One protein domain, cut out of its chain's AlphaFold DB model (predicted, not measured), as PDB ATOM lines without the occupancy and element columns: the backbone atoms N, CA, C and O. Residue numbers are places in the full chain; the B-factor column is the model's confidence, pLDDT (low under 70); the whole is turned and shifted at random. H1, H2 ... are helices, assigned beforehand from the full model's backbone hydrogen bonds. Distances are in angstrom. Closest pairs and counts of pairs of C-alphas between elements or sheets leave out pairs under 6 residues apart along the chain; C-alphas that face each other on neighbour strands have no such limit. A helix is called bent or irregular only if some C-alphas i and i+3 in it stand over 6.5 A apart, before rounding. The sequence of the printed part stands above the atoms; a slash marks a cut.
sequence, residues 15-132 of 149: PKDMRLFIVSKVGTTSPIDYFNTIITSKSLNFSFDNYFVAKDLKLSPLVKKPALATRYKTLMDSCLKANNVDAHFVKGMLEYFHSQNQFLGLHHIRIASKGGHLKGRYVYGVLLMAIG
ATOM      1  N   PRO A  15     -37.174  -9.417 -37.838       82.00
ATOM      2  CA  PRO A  15     -36.216  -8.319 -37.937       82.00
ATOM      3  C   PRO A  15     -34.779  -8.784 -37.683       82.00
ATOM      4  O   PRO A  15     -34.528  -9.634 -36.825       82.00
ATOM      5  N   LYS A  16     -33.825  -8.188 -38.408       75.62
ATOM      6  CA  LYS A  16     -32.405  -8.565 -38.357       75.62
ATOM      7  C   LYS A  16     -31.873  -8.593 -36.920       75.62
ATOM      8  O   LYS A  16     -31.218  -9.560 -36.539       75.62
ATOM      9  N   ASP A  17     -32.218  -7.592 -36.118       72.56
ATOM     10  CA  ASP A  17     -31.734  -7.434 -34.742       72.56
ATOM     11  C   ASP A  17     -32.194  -8.568 -33.817       72.56
ATOM     12  O   ASP A  17     -31.424  -9.049 -32.987       72.56
ATOM     13  N   MET A  18     -33.415  -9.074 -34.014       80.94
ATOM     14  CA  MET A  18     -33.931 -10.204 -33.237       80.94
ATOM     15  C   MET A  18     -33.228 -11.513 -33.601       80.94
ATOM     16  O   MET A  18     -32.873 -12.294 -32.718       80.94
ATOM     17  N   ARG A  19     -32.956 -11.740 -34.892       78.38
ATOM     18  CA  ARG A  19     -32.182 -12.912 -35.340       78.38
ATOM     19  C   ARG A  19     -30.768 -12.889 -34.764       78.38
ATOM     20  O   ARG A  19     -30.260 -13.916 -34.322       78.38
ATOM     21  N   LEU A  20     -30.160 -11.704 -34.732       73.75
ATOM     22  CA  LEU A  20     -28.836 -11.474 -34.160       73.75
ATOM     23  C   LEU A  20     -28.801 -11.736 -32.655       73.75
ATOM     24  O   LEU A  20     -27.864 -12.365 -32.175       73.75
ATOM     25  N   PHE A  21     -29.828 -11.306 -31.922       76.19
ATOM     26  CA  PHE A  21     -29.942 -11.562 -30.489       76.19
ATOM     27  C   PHE A  21     -30.088 -13.058 -30.165       76.19
ATOM     28  O   PHE A  21     -29.443 -13.567 -29.251       76.19
ATOM     29  N   ILE A  22     -30.896 -13.796 -30.932       79.19
ATOM     30  CA  ILE A  22     -31.056 -15.245 -30.735       79.19
ATOM     31  C   ILE A  22     -29.715 -15.957 -30.943       79.19
ATOM     32  O   ILE A  22     -29.288 -16.755 -30.108       79.19
ATOM     33  N   VAL A  23     -29.017 -15.637 -32.033       73.62
ATOM     34  CA  VAL A  23     -27.741 -16.277 -32.367       73.62
ATOM     35  C   VAL A  23     -26.603 -15.833 -31.449       73.62
ATOM     36  O   VAL A  23     -25.752 -16.660 -31.123       73.62
ATOM     37  N   SER A  24     -26.602 -14.593 -30.942       72.38
ATOM     38  CA  SER A  24     -25.655 -14.206 -29.887       72.38
ATOM     39  C   SER A  24     -25.839 -15.094 -28.660       72.38
ATOM     40  O   SER A  24     -24.856 -15.577 -28.096       72.38
ATOM     41  N   LYS A  25     -27.088 -15.430 -28.312       79.44
ATOM     42  CA  LYS A  25     -27.380 -16.354 -27.217       79.44
ATOM     43  C   LYS A  25     -26.870 -17.766 -27.478       79.44
ATOM     44  O   LYS A  25     -26.276 -18.343 -26.568       79.44
ATOM     45  N   VAL A  26     -26.973 -18.269 -28.708       75.75
ATOM     46  CA  VAL A  26     -26.316 -19.526 -29.118       75.75
ATOM     47  C   VAL A  26     -24.794 -19.431 -28.949       75.75
ATOM     48  O   VAL A  26     -24.186 -20.329 -28.381       75.75
ATOM     49  N   GLY A  27     -24.171 -18.313 -29.331       69.81
ATOM     50  CA  GLY A  27     -22.734 -18.082 -29.121       69.81
ATOM     51  C   GLY A  27     -22.309 -18.059 -27.650       69.81
ATOM     52  O   GLY A  27     -21.190 -18.465 -27.323       69.81
ATOM     53  N   THR A  28     -23.198 -17.645 -26.741       70.25
ATOM     54  CA  THR A  28     -22.938 -17.716 -25.294       70.25
ATOM     55  C   THR A  28     -23.037 -19.134 -24.725       70.25
ATOM     56  O   THR A  28     -22.390 -19.429 -23.714       70.25
ATOM     57  N   THR A  29     -23.833 -20.019 -25.327       76.00
ATOM     58  CA  THR A  29     -24.038 -21.395 -24.845       76.00
ATOM     59  C   THR A  29     -23.087 -22.381 -25.516       76.00
ATOM     60  O   THR A  29     -22.477 -23.194 -24.825       76.00
ATOM     61  N   SER A  30     -22.898 -22.264 -26.830       77.25
ATOM     62  CA  SER A  30     -22.048 -23.129 -27.641       77.25
ATOM     63  C   SER A  30     -21.345 -22.338 -28.755       77.25
ATOM     64  O   SER A  30     -21.930 -22.038 -29.799       77.25
ATOM     65  N   PRO A  31     -20.047 -22.034 -28.581       68.25
ATOM     66  CA  PRO A  31     -19.247 -21.384 -29.616       68.25
ATOM     67  C   PRO A  31     -19.197 -22.187 -30.916       68.25
ATOM     68  O   PRO A  31     -19.191 -21.610 -31.997       68.25
ATOM     69  N   ILE A  32     -19.165 -23.520 -30.811       70.19
ATOM     70  CA  ILE A  32     -19.099 -24.428 -31.962       70.19
ATOM     71  C   ILE A  32     -20.396 -24.347 -32.763       70.19
ATOM     72  O   ILE A  32     -20.339 -24.179 -33.979       70.19
ATOM     73  N   ASP A  33     -21.548 -24.386 -32.091       73.69
ATOM     74  CA  ASP A  33     -22.837 -24.285 -32.776       73.69
ATOM     75  C   ASP A  33     -23.033 -22.902 -33.383       73.69
ATOM     76  O   ASP A  33     -23.580 -22.796 -34.475       73.69
ATOM     77  N   TYR A  34     -22.511 -21.846 -32.756       71.44
ATOM     78  CA  TYR A  34     -22.478 -20.518 -33.362       71.44
ATOM     79  C   TYR A  34     -21.671 -20.498 -34.668       71.44
ATOM     80  O   TYR A  34     -22.177 -20.038 -35.691       71.44
ATOM     81  N   PHE A  35     -20.448 -21.042 -34.675       68.31
ATOM     82  CA  PHE A  35     -19.644 -21.126 -35.899       68.31
ATOM     83  C   PHE A  35     -20.314 -21.988 -36.970       68.31
ATOM     84  O   PHE A  35     -20.353 -21.584 -38.132       68.31
ATOM     85  N   ASN A  36     -20.878 -23.133 -36.587       71.69
ATOM     86  CA  ASN A  36     -21.613 -23.995 -37.506       71.69
ATOM     87  C   ASN A  36     -22.817 -23.253 -38.095       71.69
ATOM     88  O   ASN A  36     -22.957 -23.224 -39.310       71.69
ATOM     89  N   THR A  37     -23.604 -22.559 -37.267       72.12
ATOM     90  CA  THR A  37     -24.764 -21.761 -37.698       72.12
ATOM     91  C   THR A  37     -24.361 -20.659 -38.680       72.12
ATOM     92  O   THR A  37     -25.017 -20.478 -39.703       72.12
ATOM     93  N   ILE A  38     -23.258 -19.949 -38.419       67.75
ATOM     94  CA  ILE A  38     -22.715 -18.923 -39.327       67.75
ATOM     95  C   ILE A  38     -22.362 -19.530 -40.696       67.75
ATOM     96  O   ILE A  38     -22.621 -18.915 -41.728       67.75
ATOM     97  N   ILE A  39     -21.769 -20.728 -40.715       65.00
ATOM     98  CA  ILE A  39     -21.312 -21.392 -41.945       65.00
ATOM     99  C   ILE A  39     -22.486 -21.990 -42.731       65.00
ATOM    100  O   ILE A  39     -22.531 -21.870 -43.958       65.00
ATOM    101  N   THR A  40     -23.428 -22.645 -42.049       68.88
ATOM    102  CA  THR A  40     -24.509 -23.406 -42.690       68.88
ATOM    103  C   THR A  40     -25.691 -22.531 -43.088       68.88
ATOM    104  O   THR A  40     -26.336 -22.797 -44.099       68.88
ATOM    105  N   SER A  41     -25.983 -21.475 -42.327       65.56
ATOM    106  CA  SER A  41     -27.225 -20.708 -42.463       65.56
ATOM    107  C   SER A  41     -26.980 -19.336 -43.094       65.56
ATOM    108  O   SER A  41     -27.125 -18.293 -42.455       65.56
ATOM    109  N   LYS A  42     -26.653 -19.332 -44.395       64.88
ATOM    110  CA  LYS A  42     -26.443 -18.103 -45.192       64.88
ATOM    111  C   LYS A  42     -27.651 -17.158 -45.186       64.88
ATOM    112  O   LYS A  42     -27.472 -15.946 -45.263       64.88
ATOM    113  N   SER A  43     -28.867 -17.695 -45.067       61.00
ATOM    114  CA  SER A  43     -30.116 -16.922 -45.054       61.00
ATOM    115  C   SER A  43     -30.256 -15.993 -43.848       61.00
ATOM    116  O   SER A  43     -30.980 -15.000 -43.902       61.00
ATOM    117  N   LEU A  44     -29.499 -16.246 -42.781       62.03
ATOM    118  CA  LEU A  44     -29.468 -15.367 -41.621       62.03
ATOM    119  C   LEU A  44     -28.567 -14.133 -41.822       62.03
ATOM    120  O   LEU A  44     -28.644 -13.194 -41.029       62.03
ATOM    121  N   ASN A  45     -27.793 -14.096 -42.918       56.03
ATOM    122  CA  ASN A  45     -26.984 -12.971 -43.401       56.03
ATOM    123  C   ASN A  45     -26.195 -12.259 -42.286       56.03
ATOM    124  O   ASN A  45     -26.322 -11.049 -42.052       56.03
ATOM    125  N   PHE A  46     -25.421 -13.050 -41.546       62.88
ATOM    126  CA  PHE A  46     -24.610 -12.562 -40.445       62.88
ATOM    127  C   PHE A  46     -23.273 -12.023 -40.946       62.88
ATOM    128  O   PHE A  46     -22.549 -12.701 -41.669       62.88
ATOM    129  N   SER A  47     -22.931 -10.816 -40.496       61.03
ATOM    130  CA  SER A  47     -21.554 -10.334 -40.537       61.03
ATOM    131  C   SER A  47     -20.913 -10.548 -39.171       61.03
ATOM    132  O   SER A  47     -21.555 -10.351 -38.134       61.03
ATOM    133  N   PHE A  48     -19.623 -10.881 -39.179       61.41
ATOM    134  CA  PHE A  48     -18.775 -10.871 -37.990       61.41
ATOM    135  C   PHE A  48     -18.726  -9.498 -37.299       61.41
ATOM    136  O   PHE A  48     -18.301  -9.417 -36.155       61.41
ATOM    137  N   ASP A  49     -19.201  -8.437 -37.954       65.62
ATOM    138  CA  ASP A  49     -19.248  -7.061 -37.443       65.62
ATOM    139  C   ASP A  49     -20.396  -6.790 -36.461       65.62
ATOM    140  O   ASP A  49     -20.593  -5.652 -36.030       65.62
ATOM    141  N   ASN A  50     -21.196  -7.798 -36.101       71.50
ATOM    142  CA  ASN A  50     -22.281  -7.578 -35.158       71.50
ATOM    143  C   ASN A  50     -21.771  -7.388 -33.721       71.50
ATOM    144  O   ASN A  50     -21.277  -8.327 -33.103       71.50
ATOM    145  N   TYR A  51     -21.996  -6.197 -33.163       71.81
ATOM    146  CA  TYR A  51     -21.582  -5.844 -31.803       71.81
ATOM    147  C   TYR A  51     -22.139  -6.775 -30.712       71.81
ATOM    148  O   TYR A  51     -21.379  -7.215 -29.855       71.81
ATOM    149  N   PHE A  52     -23.440  -7.098 -30.732       67.19
ATOM    150  CA  PHE A  52     -24.078  -7.914 -29.684       67.19
ATOM    151  C   PHE A  52     -23.528  -9.334 -29.646       67.19
ATOM    152  O   PHE A  52     -23.337  -9.913 -28.582       67.19
ATOM    153  N   VAL A  53     -23.246  -9.885 -30.821       71.56
ATOM    154  CA  VAL A  53     -22.605 -11.186 -30.938       71.56
ATOM    155  C   VAL A  53     -21.150 -11.087 -30.496       71.56
ATOM    156  O   VAL A  53     -20.717 -11.844 -29.636       71.56
ATOM    157  N   ALA A  54     -20.403 -10.123 -31.028       78.75
ATOM    158  CA  ALA A  54     -18.981  -9.972 -30.766       78.75
ATOM    159  C   ALA A  54     -18.667  -9.705 -29.283       78.75
ATOM    160  O   ALA A  54     -17.673 -10.214 -28.769       78.75
ATOM    161  N   LYS A  55     -19.525  -8.965 -28.573       81.94
ATOM    162  CA  LYS A  55     -19.368  -8.654 -27.146       81.94
ATOM    163  C   LYS A  55     -19.453  -9.893 -26.255       81.94
ATOM    164  O   LYS A  55     -18.610 -10.059 -25.379       81.94
ATOM    165  N   ASP A  56     -20.449 -10.746 -26.490       78.81
ATOM    166  CA  ASP A  56     -20.793 -11.849 -25.583       78.81
ATOM    167  C   ASP A  56     -20.313 -13.226 -26.082       78.81
ATOM    168  O   ASP A  56     -20.425 -14.226 -25.368       78.81
ATOM    169  N   LEU A  57     -19.764 -13.307 -27.300       80.38
ATOM    170  CA  LEU A  57     -19.266 -14.555 -27.872       80.38
ATOM    171  C   LEU A  57     -18.155 -15.156 -27.004       80.38
ATOM    172  O   LEU A  57     -17.118 -14.535 -26.765       80.38
ATOM    173  N   LYS A  58     -18.342 -16.410 -26.588       82.25
ATOM    174  CA  LYS A  58     -17.309 -17.167 -25.880       82.25
ATOM    175  C   LYS A  58     -16.264 -17.661 -26.872       82.25
ATOM    176  O   LYS A  58     -16.562 -18.455 -27.762       82.25
ATOM    177  N   LEU A  59     -15.008 -17.274 -26.678       83.56
ATOM    178  CA  LEU A  59     -13.899 -17.668 -27.553       83.56
ATOM    179  C   LEU A  59     -13.059 -18.783 -26.925       83.56
ATOM    180  O   LEU A  59     -11.862 -18.891 -27.179       83.56
ATOM    181  N   SER A  60     -13.675 -19.655 -26.121       84.19
ATOM    182  CA  SER A  60     -12.984 -20.717 -25.378       84.19
ATOM    183  C   SER A  60     -12.020 -21.577 -26.223       84.19
ATOM    184  O   SER A  60     -10.941 -21.899 -25.716       84.19
ATOM    185  N   PRO A  61     -12.317 -21.937 -27.495       80.75
ATOM    186  CA  PRO A  61     -11.351 -22.620 -28.360       80.75
ATOM    187  C   PRO A  61     -10.095 -21.783 -28.649       80.75
ATOM    188  O   PRO A  61      -8.983 -22.311 -28.599       80.75
ATOM    189  N   LEU A  62     -10.255 -20.477 -28.885       85.56
ATOM    190  CA  LEU A  62      -9.150 -19.549 -29.134       85.56
ATOM    191  C   LEU A  62      -8.386 -19.229 -27.845       85.56
ATOM    192  O   LEU A  62      -7.168 -19.137 -27.871       85.56
ATOM    193  N   VAL A  63      -9.056 -19.168 -26.692       87.44
ATOM    194  CA  VAL A  63      -8.399 -19.058 -25.377       87.44
ATOM    195  C   VAL A  63      -7.510 -20.275 -25.100       87.44
ATOM    196  O   VAL A  63      -6.442 -20.142 -24.503       87.44
ATOM    197  N   LYS A  64      -7.929 -21.480 -25.520       87.38
ATOM    198  CA  LYS A  64      -7.119 -22.707 -25.411       87.38
ATOM    199  C   LYS A  64      -5.974 -22.743 -26.427       87.38
ATOM    200  O   LYS A  64      -4.914 -23.268 -26.104       87.38
ATOM    201  N   LYS A  65      -6.186 -22.219 -27.638       87.25
ATOM    202  CA  LYS A  65      -5.195 -22.196 -28.726       87.25
ATOM    203  C   LYS A  65      -5.159 -20.817 -29.414       87.25
ATOM    204  O   LYS A  65      -5.704 -20.685 -30.512       87.25
ATOM    205  N   PRO A  66      -4.489 -19.808 -28.817       87.94
ATOM    206  CA  PRO A  66      -4.500 -18.431 -29.327       87.94
ATOM    207  C   PRO A  66      -4.005 -18.288 -30.767       87.94
ATOM    208  O   PRO A  66      -4.538 -17.478 -31.517       87.94
ATOM    209  N   ALA A  67      -3.056 -19.127 -31.192       86.94
ATOM    210  CA  ALA A  67      -2.530 -19.140 -32.559       86.94
ATOM    211  C   ALA A  67      -3.619 -19.293 -33.640       86.94
ATOM    212  O   ALA A  67      -3.495 -18.720 -34.722       86.94
ATOM    213  N   LEU A  68      -4.720 -20.001 -33.345       84.25
ATOM    214  CA  LEU A  68      -5.831 -20.176 -34.288       84.25
ATOM    215  C   LEU A  68      -6.552 -18.863 -34.611       84.25
ATOM    216  O   LEU A  68      -7.153 -18.755 -35.677       84.25
ATOM    217  N   ALA A  69      -6.476 -17.859 -33.735       84.88
ATOM    218  CA  ALA A  69      -7.163 -16.584 -33.912       84.88
ATOM    219  C   ALA A  69      -6.673 -15.805 -35.144       84.88
ATOM    220  O   ALA A  69      -7.430 -15.026 -35.717       84.88
ATOM    221  N   THR A  70      -5.450 -16.074 -35.614       82.50
ATOM    222  CA  THR A  70      -4.908 -15.521 -36.870       82.50
ATOM    223  C   THR A  70      -5.767 -15.858 -38.093       82.50
ATOM    224  O   THR A  70      -5.832 -15.071 -39.034       82.50
ATOM    225  N   ARG A  71      -6.491 -16.986 -38.060       80.12
ATOM    226  CA  ARG A  71      -7.411 -17.425 -39.123       80.12
ATOM    227  C   ARG A  71      -8.771 -16.723 -39.081       80.12
ATOM    228  O   ARG A  71      -9.535 -16.835 -40.032       80.12
ATOM    229  N   TYR A  72      -9.071 -16.005 -37.998       81.81
ATOM    230  CA  TYR A  72     -10.364 -15.370 -37.733       81.81
ATOM    231  C   TYR A  72     -10.204 -13.861 -37.504       81.81
ATOM    232  O   TYR A  72     -10.778 -13.303 -36.570       81.81
ATOM    233  N   LYS A  73      -9.396 -13.194 -38.340       83.44
ATOM    234  CA  LYS A  73      -9.013 -11.786 -38.148       83.44
ATOM    235  C   LYS A  73     -10.217 -10.845 -38.029       83.44
ATOM    236  O   LYS A  73     -10.301 -10.099 -37.064       83.44
ATOM    237  N   THR A  74     -11.176 -10.936 -38.951       82.19
ATOM    238  CA  THR A  74     -12.386 -10.093 -38.948       82.19
ATOM    239  C   THR A  74     -13.235 -10.296 -37.695       82.19
ATOM    240  O   THR A  74     -13.650  -9.327 -37.069       82.19
ATOM    241  N   LEU A  75     -13.434 -11.548 -37.271       82.50
ATOM    242  CA  LEU A  75     -14.124 -11.859 -36.018       82.50
ATOM    243  C   LEU A  75     -13.390 -11.267 -34.809       82.50
ATOM    244  O   LEU A  75     -14.024 -10.664 -33.946       82.50
ATOM    245  N   MET A  76     -12.069 -11.444 -34.736       88.81
ATOM    246  CA  MET A  76     -11.256 -10.921 -33.638       88.81
ATOM    247  C   MET A  76     -11.309  -9.397 -33.571       88.81
ATOM    248  O   MET A  76     -11.484  -8.857 -32.482       88.81
ATOM    249  N   ASP A  77     -11.214  -8.713 -34.711       89.88
ATOM    250  CA  ASP A  77     -11.305  -7.254 -34.782       89.88
ATOM    251  C   ASP A  77     -12.663  -6.764 -34.261       89.88
ATOM    252  O   ASP A  77     -12.722  -5.821 -33.469       89.88
ATOM    253  N   SER A  78     -13.752  -7.437 -34.628       87.19
ATOM    254  CA  SER A  78     -15.093  -7.115 -34.133       87.19
ATOM    255  C   SER A  78     -15.254  -7.393 -32.640       87.19
ATOM    256  O   SER A  78     -15.800  -6.559 -31.920       87.19
ATOM    257  N   CYS A  79     -14.725  -8.513 -32.138       90.44
ATOM    258  CA  CYS A  79     -14.751  -8.834 -30.708       90.44
ATOM    259  C   CYS A  79     -13.927  -7.831 -29.886       90.44
ATOM    260  O   CYS A  79     -14.367  -7.403 -28.822       90.44
ATOM    261  N   LEU A  80     -12.769  -7.395 -30.390       93.44
ATOM    262  CA  LEU A  80     -11.945  -6.368 -29.749       93.44
ATOM    263  C   LEU A  80     -12.646  -5.004 -29.734       93.44
ATOM    264  O   LEU A  80     -12.676  -4.354 -28.694       93.44
ATOM    265  N   LYS A  81     -13.271  -4.590 -30.846       92.44
ATOM    266  CA  LYS A  81     -14.095  -3.366 -30.896       92.44
ATOM    267  C   LYS A  81     -15.270  -3.422 -29.917       92.44
ATOM    268  O   LYS A  81     -15.645  -2.401 -29.350       92.44
ATOM    269  N   ALA A  82     -15.826  -4.611 -29.699       89.81
ATOM    270  CA  ALA A  82     -16.898  -4.846 -28.741       89.81
ATOM    271  C   ALA A  82     -16.419  -4.993 -27.280       89.81
ATOM    272  O   ALA A  82     -17.243  -5.231 -26.397       89.81
ATOM    273  N   ASN A  83     -15.115  -4.832 -27.013       92.38
ATOM    274  CA  ASN A  83     -14.482  -5.002 -25.699       92.38
ATOM    275  C   ASN A  83     -14.715  -6.401 -25.090       92.38
ATOM    276  O   ASN A  83     -14.909  -6.555 -23.883       92.38
ATOM    277  N   ASN A  84     -14.720  -7.436 -25.936       93.38
ATOM    278  CA  ASN A  84     -14.857  -8.824 -25.506       93.38
ATOM    279  C   ASN A  84     -13.629  -9.262 -24.691       93.38
ATOM    280  O   ASN A  84     -12.478  -9.160 -25.129       93.38
ATOM    281  N   VAL A  85     -13.896  -9.792 -23.502       95.38
ATOM    282  CA  VAL A  85     -12.882 -10.156 -22.510       95.38
ATOM    283  C   VAL A  85     -11.978 -11.303 -22.987       95.38
ATOM    284  O   VAL A  85     -10.756 -11.226 -22.823       95.38
ATOM    285  N   ASP A  86     -12.540 -12.333 -23.627       94.12
ATOM    286  CA  ASP A  86     -11.761 -13.448 -24.178       94.12
ATOM    287  C   ASP A  86     -10.900 -12.980 -25.361       94.12
ATOM    288  O   ASP A  86      -9.749 -13.400 -25.501       94.12
ATOM    289  N   ALA A  87     -11.427 -12.085 -26.203       95.62
ATOM    290  CA  ALA A  87     -10.697 -11.548 -27.349       95.62
ATOM    291  C   ALA A  87      -9.476 -10.739 -26.904       95.62
ATOM    292  O   ALA A  87      -8.385 -10.914 -27.454       95.62
ATOM    293  N   HIS A  88      -9.625  -9.915 -25.863       97.75
ATOM    294  CA  HIS A  88      -8.497  -9.226 -25.242       97.75
ATOM    295  C   HIS A  88      -7.473 -10.206 -24.673       97.75
ATOM    296  O   HIS A  88      -6.279 -10.029 -24.907       97.75
ATOM    297  N   PHE A  89      -7.901 -11.277 -24.001       97.62
ATOM    298  CA  PHE A  89      -6.962 -12.291 -23.524       97.62
ATOM    299  C   PHE A  89      -6.175 -12.925 -24.682       97.62
ATOM    300  O   PHE A  89      -4.947 -12.950 -24.652       97.62
ATOM    301  N   VAL A  90      -6.866 -13.390 -25.724       96.50
ATOM    302  CA  VAL A  90      -6.248 -14.036 -26.894       96.50
ATOM    303  C   VAL A  90      -5.277 -13.092 -27.604       96.50
ATOM    304  O   VAL A  90      -4.145 -13.486 -27.890       96.50
ATOM    305  N   LYS A  91      -5.684 -11.839 -27.847       97.50
ATOM    306  CA  LYS A  91      -4.825 -10.819 -28.462       97.50
ATOM    307  C   LYS A  91      -3.596 -10.546 -27.600       97.50
ATOM    308  O   LYS A  91      -2.488 -10.517 -28.123       97.50
ATOM    309  N   GLY A  92      -3.781 -10.426 -26.287       97.31
ATOM    310  CA  GLY A  92      -2.698 -10.233 -25.332       97.31
ATOM    311  C   GLY A  92      -1.670 -11.366 -25.348       97.31
ATOM    312  O   GLY A  92      -0.472 -11.107 -25.409       97.31
ATOM    313  N   MET A  93      -2.130 -12.620 -25.379       97.31
ATOM    314  CA  MET A  93      -1.257 -13.795 -25.475       97.31
ATOM    315  C   MET A  93      -0.456 -13.828 -26.785       97.31
ATOM    316  O   MET A  93       0.722 -14.186 -26.777       97.31
ATOM    317  N   LEU A  94      -1.076 -13.470 -27.912       96.12
ATOM    318  CA  LEU A  94      -0.388 -13.412 -29.203       96.12
ATOM    319  C   LEU A  94       0.666 -12.306 -29.228       96.12
ATOM    320  O   LEU A  94       1.820 -12.576 -29.543       96.12
ATOM    321  N   GLU A  95       0.296 -11.088 -28.844       97.06
ATOM    322  CA  GLU A  95       1.214  -9.947 -28.872       97.06
ATOM    323  C   GLU A  95       2.398 -10.154 -27.922       97.06
ATOM    324  O   GLU A  95       3.545  -9.967 -28.323       97.06
ATOM    325  N   TYR A  96       2.143 -10.617 -26.691       95.94
ATOM    326  CA  TYR A  96       3.191 -10.787 -25.685       95.94
ATOM    327  C   TYR A  96       4.155 -11.929 -26.032       95.94
ATOM    328  O   TYR A  96       5.369 -11.749 -25.976       95.94
ATOM    329  N   PHE A  97       3.624 -13.111 -26.373       93.44
ATOM    330  CA  PHE A  97       4.436 -14.327 -26.496       93.44
ATOM    331  C   PHE A  97       4.846 -14.669 -27.932       93.44
ATOM    332  O   PHE A  97       5.888 -15.290 -28.109       93.44
ATOM    333  N   HIS A  98       4.057 -14.303 -28.947       92.31
ATOM    334  CA  HIS A  98       4.375 -14.629 -30.346       92.31
ATOM    335  C   HIS A  98       5.000 -13.443 -31.078       92.31
ATOM    336  O   HIS A  98       6.025 -13.601 -31.732       92.31
ATOM    337  N   SER A  99       4.401 -12.257 -30.968       92.19
ATOM    338  CA  SER A  99       4.860 -11.059 -31.686       92.19
ATOM    339  C   SER A  99       5.955 -10.284 -30.950       92.19
ATOM    340  O   SER A  99       6.454  -9.302 -31.486       92.19
ATOM    341  N   GLN A 100       6.310 -10.701 -29.727       92.06
ATOM    342  CA  GLN A 100       7.276 -10.032 -28.842       92.06
ATOM    343  C   GLN A 100       6.937  -8.559 -28.535       92.06
ATOM    344  O   GLN A 100       7.765  -7.806 -28.027       92.06
ATOM    345  N   ASN A 101       5.692  -8.146 -28.773       95.56
ATOM    346  CA  ASN A 101       5.186  -6.828 -28.431       95.56
ATOM    347  C   ASN A 101       4.651  -6.846 -26.996       95.56
ATOM    348  O   ASN A 101       3.444  -6.886 -26.739       95.56
ATOM    349  N   GLN A 102       5.581  -6.853 -26.041       94.38
ATOM    350  CA  GLN A 102       5.267  -7.010 -24.619       94.38
ATOM    351  C   GLN A 102       4.355  -5.900 -24.088       94.38
ATOM    352  O   GLN A 102       3.470  -6.180 -23.285       94.38
ATOM    353  N   PHE A 103       4.514  -4.658 -24.558       94.50
ATOM    354  CA  PHE A 103       3.695  -3.529 -24.113       94.50
ATOM    355  C   PHE A 103       2.221  -3.700 -24.506       94.50
ATOM    356  O   PHE A 103       1.336  -3.664 -23.647       94.50
ATOM    357  N   LEU A 104       1.950  -3.946 -25.793       96.06
ATOM    358  CA  LEU A 104       0.586  -4.149 -26.282       96.06
ATOM    359  C   LEU A 104      -0.021  -5.443 -25.727       96.06
ATOM    360  O   LEU A 104      -1.193  -5.477 -25.344       96.06
ATOM    361  N   GLY A 105       0.793  -6.497 -25.635       97.00
ATOM    362  CA  GLY A 105       0.405  -7.758 -25.024       97.00
ATOM    363  C   GLY A 105      -0.051  -7.576 -23.581       97.00
ATOM    364  O   GLY A 105      -1.174  -7.944 -23.234       97.00
ATOM    365  N   LEU A 106       0.770  -6.926 -22.754       96.50
ATOM    366  CA  LEU A 106       0.460  -6.673 -21.349       96.50
ATOM    367  C   LEU A 106      -0.771  -5.771 -21.190       96.50
ATOM    368  O   LEU A 106      -1.597  -6.024 -20.313       96.50
ATOM    369  N   HIS A 107      -0.939  -4.767 -22.057       97.12
ATOM    370  CA  HIS A 107      -2.125  -3.911 -22.083       97.12
ATOM    371  C   HIS A 107      -3.416  -4.724 -22.267       97.12
ATOM    372  O   HIS A 107      -4.354  -4.597 -21.478       97.12
ATOM    373  N   HIS A 108      -3.459  -5.615 -23.256       98.25
ATOM    374  CA  HIS A 108      -4.632  -6.454 -23.495       98.25
ATOM    375  C   HIS A 108      -4.855  -7.511 -22.400       98.25
ATOM    376  O   HIS A 108      -5.996  -7.724 -21.985       98.25
ATOM    377  N   ILE A 109      -3.789  -8.119 -21.862       97.50
ATOM    378  CA  ILE A 109      -3.892  -9.050 -20.724       97.50
ATOM    379  C   ILE A 109      -4.452  -8.321 -19.488       97.50
ATOM    380  O   ILE A 109      -5.304  -8.872 -18.786       97.50
ATOM    381  N   ARG A 110      -4.054  -7.064 -19.246       97.50
ATOM    382  CA  ARG A 110      -4.604  -6.221 -18.171       97.50
ATOM    383  C   ARG A 110      -6.101  -5.981 -18.343       97.50
ATOM    384  O   ARG A 110      -6.838  -6.112 -17.367       97.50
ATOM    385  N   ILE A 111      -6.553  -5.653 -19.556       97.75
ATOM    386  CA  ILE A 111      -7.986  -5.470 -19.849       97.75
ATOM    387  C   ILE A 111      -8.753  -6.756 -19.535       97.75
ATOM    388  O   ILE A 111      -9.731  -6.714 -18.792       97.75
ATOM    389  N   ALA A 112      -8.269  -7.908 -20.009       97.25
ATOM    390  CA  ALA A 112      -8.903  -9.194 -19.731       97.25
ATOM    391  C   ALA A 112      -8.938  -9.523 -18.225       97.25
ATOM    392  O   ALA A 112      -9.954  -9.990 -17.712       97.25
ATOM    393  N   SER A 113      -7.851  -9.241 -17.500       97.25
ATOM    394  CA  SER A 113      -7.763  -9.410 -16.043       97.25
ATOM    395  C   SER A 113      -8.812  -8.572 -15.299       97.25
ATOM    396  O   SER A 113      -9.560  -9.105 -14.469       97.25
ATOM    397  N   LYS A 114      -8.914  -7.276 -15.632       96.50
ATOM    398  CA  LYS A 114      -9.909  -6.357 -15.056       96.50
ATOM    399  C   LYS A 114     -11.340  -6.733 -15.445       96.50
ATOM    400  O   LYS A 114     -12.236  -6.598 -14.622       96.50
ATOM    401  N   GLY A 115     -11.534  -7.276 -16.644       93.50
ATOM    402  CA  GLY A 115     -12.807  -7.817 -17.127       93.50
ATOM    403  C   GLY A 115     -13.221  -9.158 -16.506       93.50
ATOM    404  O   GLY A 115     -14.247  -9.707 -16.890       93.50
ATOM    405  N   GLY A 116     -12.445  -9.706 -15.563       93.44
ATOM    406  CA  GLY A 116     -12.796 -10.932 -14.839       93.44
ATOM    407  C   GLY A 116     -12.343 -12.237 -15.503       93.44
ATOM    408  O   GLY A 116     -12.701 -13.311 -15.025       93.44
ATOM    409  N   HIS A 117     -11.524 -12.189 -16.560       94.94
ATOM    410  CA  HIS A 117     -10.987 -13.398 -17.186       94.94
ATOM    411  C   HIS A 117     -10.038 -14.131 -16.229       94.94
ATOM    412  O   HIS A 117      -8.937 -13.649 -15.950       94.94
ATOM    413  N   LEU A 118     -10.410 -15.331 -15.771       94.25
ATOM    414  CA  LEU A 118      -9.653 -16.067 -14.749       94.25
ATOM    415  C   LEU A 118      -8.191 -16.321 -15.153       94.25
ATOM    416  O   LEU A 118      -7.267 -15.987 -14.412       94.25
ATOM    417  N   LYS A 119      -7.967 -16.844 -16.366       94.62
ATOM    418  CA  LYS A 119      -6.604 -17.066 -16.882       94.62
ATOM    419  C   LYS A 119      -5.865 -15.755 -17.137       94.62
ATOM    420  O   LYS A 119      -4.653 -15.701 -16.982       94.62
ATOM    421  N   GLY A 120      -6.597 -14.705 -17.513       96.50
ATOM    422  CA  GLY A 120      -6.035 -13.380 -17.771       96.50
ATOM    423  C   GLY A 120      -5.488 -12.769 -16.492       96.50
ATOM    424  O   GLY A 120      -4.357 -12.302 -16.483       96.50
ATOM    425  N   ARG A 121      -6.238 -12.869 -15.391       96.69
ATOM    426  CA  ARG A 121      -5.802 -12.433 -14.063       96.69
ATOM    427  C   ARG A 121      -4.563 -13.183 -13.586       96.69
ATOM    428  O   ARG A 121      -3.621 -12.543 -13.129       96.69
ATOM    429  N   TYR A 122      -4.548 -14.509 -13.734       96.75
ATOM    430  CA  TYR A 122      -3.388 -15.324 -13.371       96.75
ATOM    431  C   TYR A 122      -2.139 -14.919 -14.164       96.75
ATOM    432  O   TYR A 122      -1.122 -14.563 -13.572       96.75
ATOM    433  N   VAL A 123      -2.231 -14.903 -15.499       96.31
ATOM    434  CA  VAL A 123      -1.107 -14.528 -16.372       96.31
ATOM    435  C   VAL A 123      -0.652 -13.100 -16.084       96.31
ATOM    436  O   VAL A 123       0.544 -12.871 -15.950       96.31
ATOM    437  N   TYR A 124      -1.578 -12.151 -15.928       96.62
ATOM    438  CA  TYR A 124      -1.238 -10.766 -15.608       96.62
ATOM    439  C   TYR A 124      -0.430 -10.657 -14.314       96.62
ATOM    440  O   TYR A 124       0.609 -10.005 -14.299       96.62
ATOM    441  N   GLY A 125      -0.871 -11.334 -13.248       95.19
ATOM    442  CA  GLY A 125      -0.160 -11.350 -11.971       95.19
ATOM    443  C   GLY A 125       1.248 -11.930 -12.094       95.19
ATOM    444  O   GLY A 125       2.200 -11.327 -11.605       95.19
ATOM    445  N   VAL A 126       1.401 -13.058 -12.798       95.25
ATOM    446  CA  VAL A 126       2.716 -13.680 -13.038       95.25
ATOM    447  C   VAL A 126       3.641 -12.752 -13.823       95.25
ATOM    448  O   VAL A 126       4.798 -12.588 -13.444       95.25
ATOM    449  N   LEU A 127       3.135 -12.107 -14.877       94.50
ATOM    450  CA  LEU A 127       3.920 -11.157 -15.664       94.50
ATOM    451  C   LEU A 127       4.352  -9.952 -14.822       94.50
ATOM    452  O   LEU A 127       5.523  -9.596 -14.835       94.50
ATOM    453  N   LEU A 128       3.452  -9.362 -14.034       92.62
ATOM    454  CA  LEU A 128       3.788  -8.247 -13.145       92.62
ATOM    455  C   LEU A 128       4.872  -8.611 -12.120       92.62
ATOM    456  O   LEU A 128       5.798  -7.826 -11.913       92.62
ATOM    457  N   MET A 129       4.795  -9.809 -11.528       92.06
ATOM    458  CA  MET A 129       5.831 -10.314 -10.620       92.06
ATOM    459  C   MET A 129       7.177 -10.478 -11.332       92.06
ATOM    460  O   MET A 129       8.199 -10.057 -10.798       92.06
ATOM    461  N   ALA A 130       7.182 -11.029 -12.548       88.94
ATOM    462  CA  ALA A 130       8.401 -11.231 -13.329       88.94
ATOM    463  C   ALA A 130       9.063  -9.912 -13.768       88.94
ATOM    464  O   ALA A 130      10.285  -9.832 -13.833       88.94
ATOM    465  N   ILE A 131       8.270  -8.874 -14.050       85.19
ATOM    466  CA  ILE A 131       8.761  -7.554 -14.486       85.19
ATOM    467  C   ILE A 131       9.132  -6.665 -13.273       85.19
ATOM    468  O   ILE A 131       9.674  -5.576 -13.436       85.19
ATOM    469  N   GLY A 132       8.832  -7.096 -12.040       73.75
ATOM    470  CA  GLY A 132       9.047  -6.302 -10.820       73.75
ATOM    471  C   GLY A 132       8.074  -5.124 -10.657       73.75
ATOM    472  O   GLY A 132       8.235  -4.293  -9.764       73.75
TER     473      GLY A 132
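AT A GLANCE: This is residues 15 to 132 of the 149 residues of an uncharacterized protein of Brassica oleracea (UniProt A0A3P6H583). The kinked helix H5 and short H4 sit in the middle of a rod of helices, between an up-and-down bundle of H6, H7 and H8, each running against the one before, and a hairpin of H1 and H2. Short H3 bridges H1 and H5. The printed part has 118 residues with eight named helices, H1 to H8 in chain order, and no named strand; its class is all helix. It is compact, with a radius of gyration of the C-alphas of 15.0 A, and spans 52 by 24 by 20 A.

IN THESE COORDINATES: H5, residues 66 to 81, is 17.9 A long; it is irregular, with C-alphas 71 and 74 8.9 A apart, and has a kink of 102 degrees near residue 73. H6 is residues 85 to 98, 19.5 A; H7 102 to 114, 17.9 A; H8 118 to 131, 20.3 A, ending at C-alpha 131 (8.761, -7.554, -14.486). H4 is residues 60 to 64, H3 51 to 56 and H2 31 to 40. H1, residues 16 to 29, 20.4 A, begins at C-alpha 16 (-32.405, -8.565, -38.357).

HOW THE PARTS SIT: H5 touches the hub H6 at a steep tilt of 47 degrees; their closest C-alphas, Pro 66 and Val 90, are 5.3 A apart. H6 and H7 form a hairpin, closest at C-alphas Gly 92 and Gly 105, 4.0 A. H7 and H8 form another, closest at C-alphas Ser 113 and Arg 121, 4.1 A. H4 touches H6 through residues 86 to 90 alone, closest at C-alphas Val 63 and Val 90, 5.7 A. H3 touches H5 through its residues 75 to 81 alone, closest at C-alphas Ala 54 and Cys 79, 4.4 A. H1 touches H3, closest at C-alphas Ser 24 and Val 53, 4.4 A. H1 and H2 form a hairpin, closest at C-alphas Gly 27 and Tyr 34, 4.9 A. H1 and H8 are apart. Every O i to N i+4 pair is within hydrogen-bond range in H1, H2, H4, H6, H7 and H8; H3 has 1 of 2 and H5 6 of 12.

THE WHOLE: The two farthest C-alphas, Ser 43 and Gly 132, are 53.1 A apart. The printed part has no cut and no long link. The mean pLDDT of the printed part is 84.4; residues 27, 31, 35, 38 to 49 and 52 are under 70.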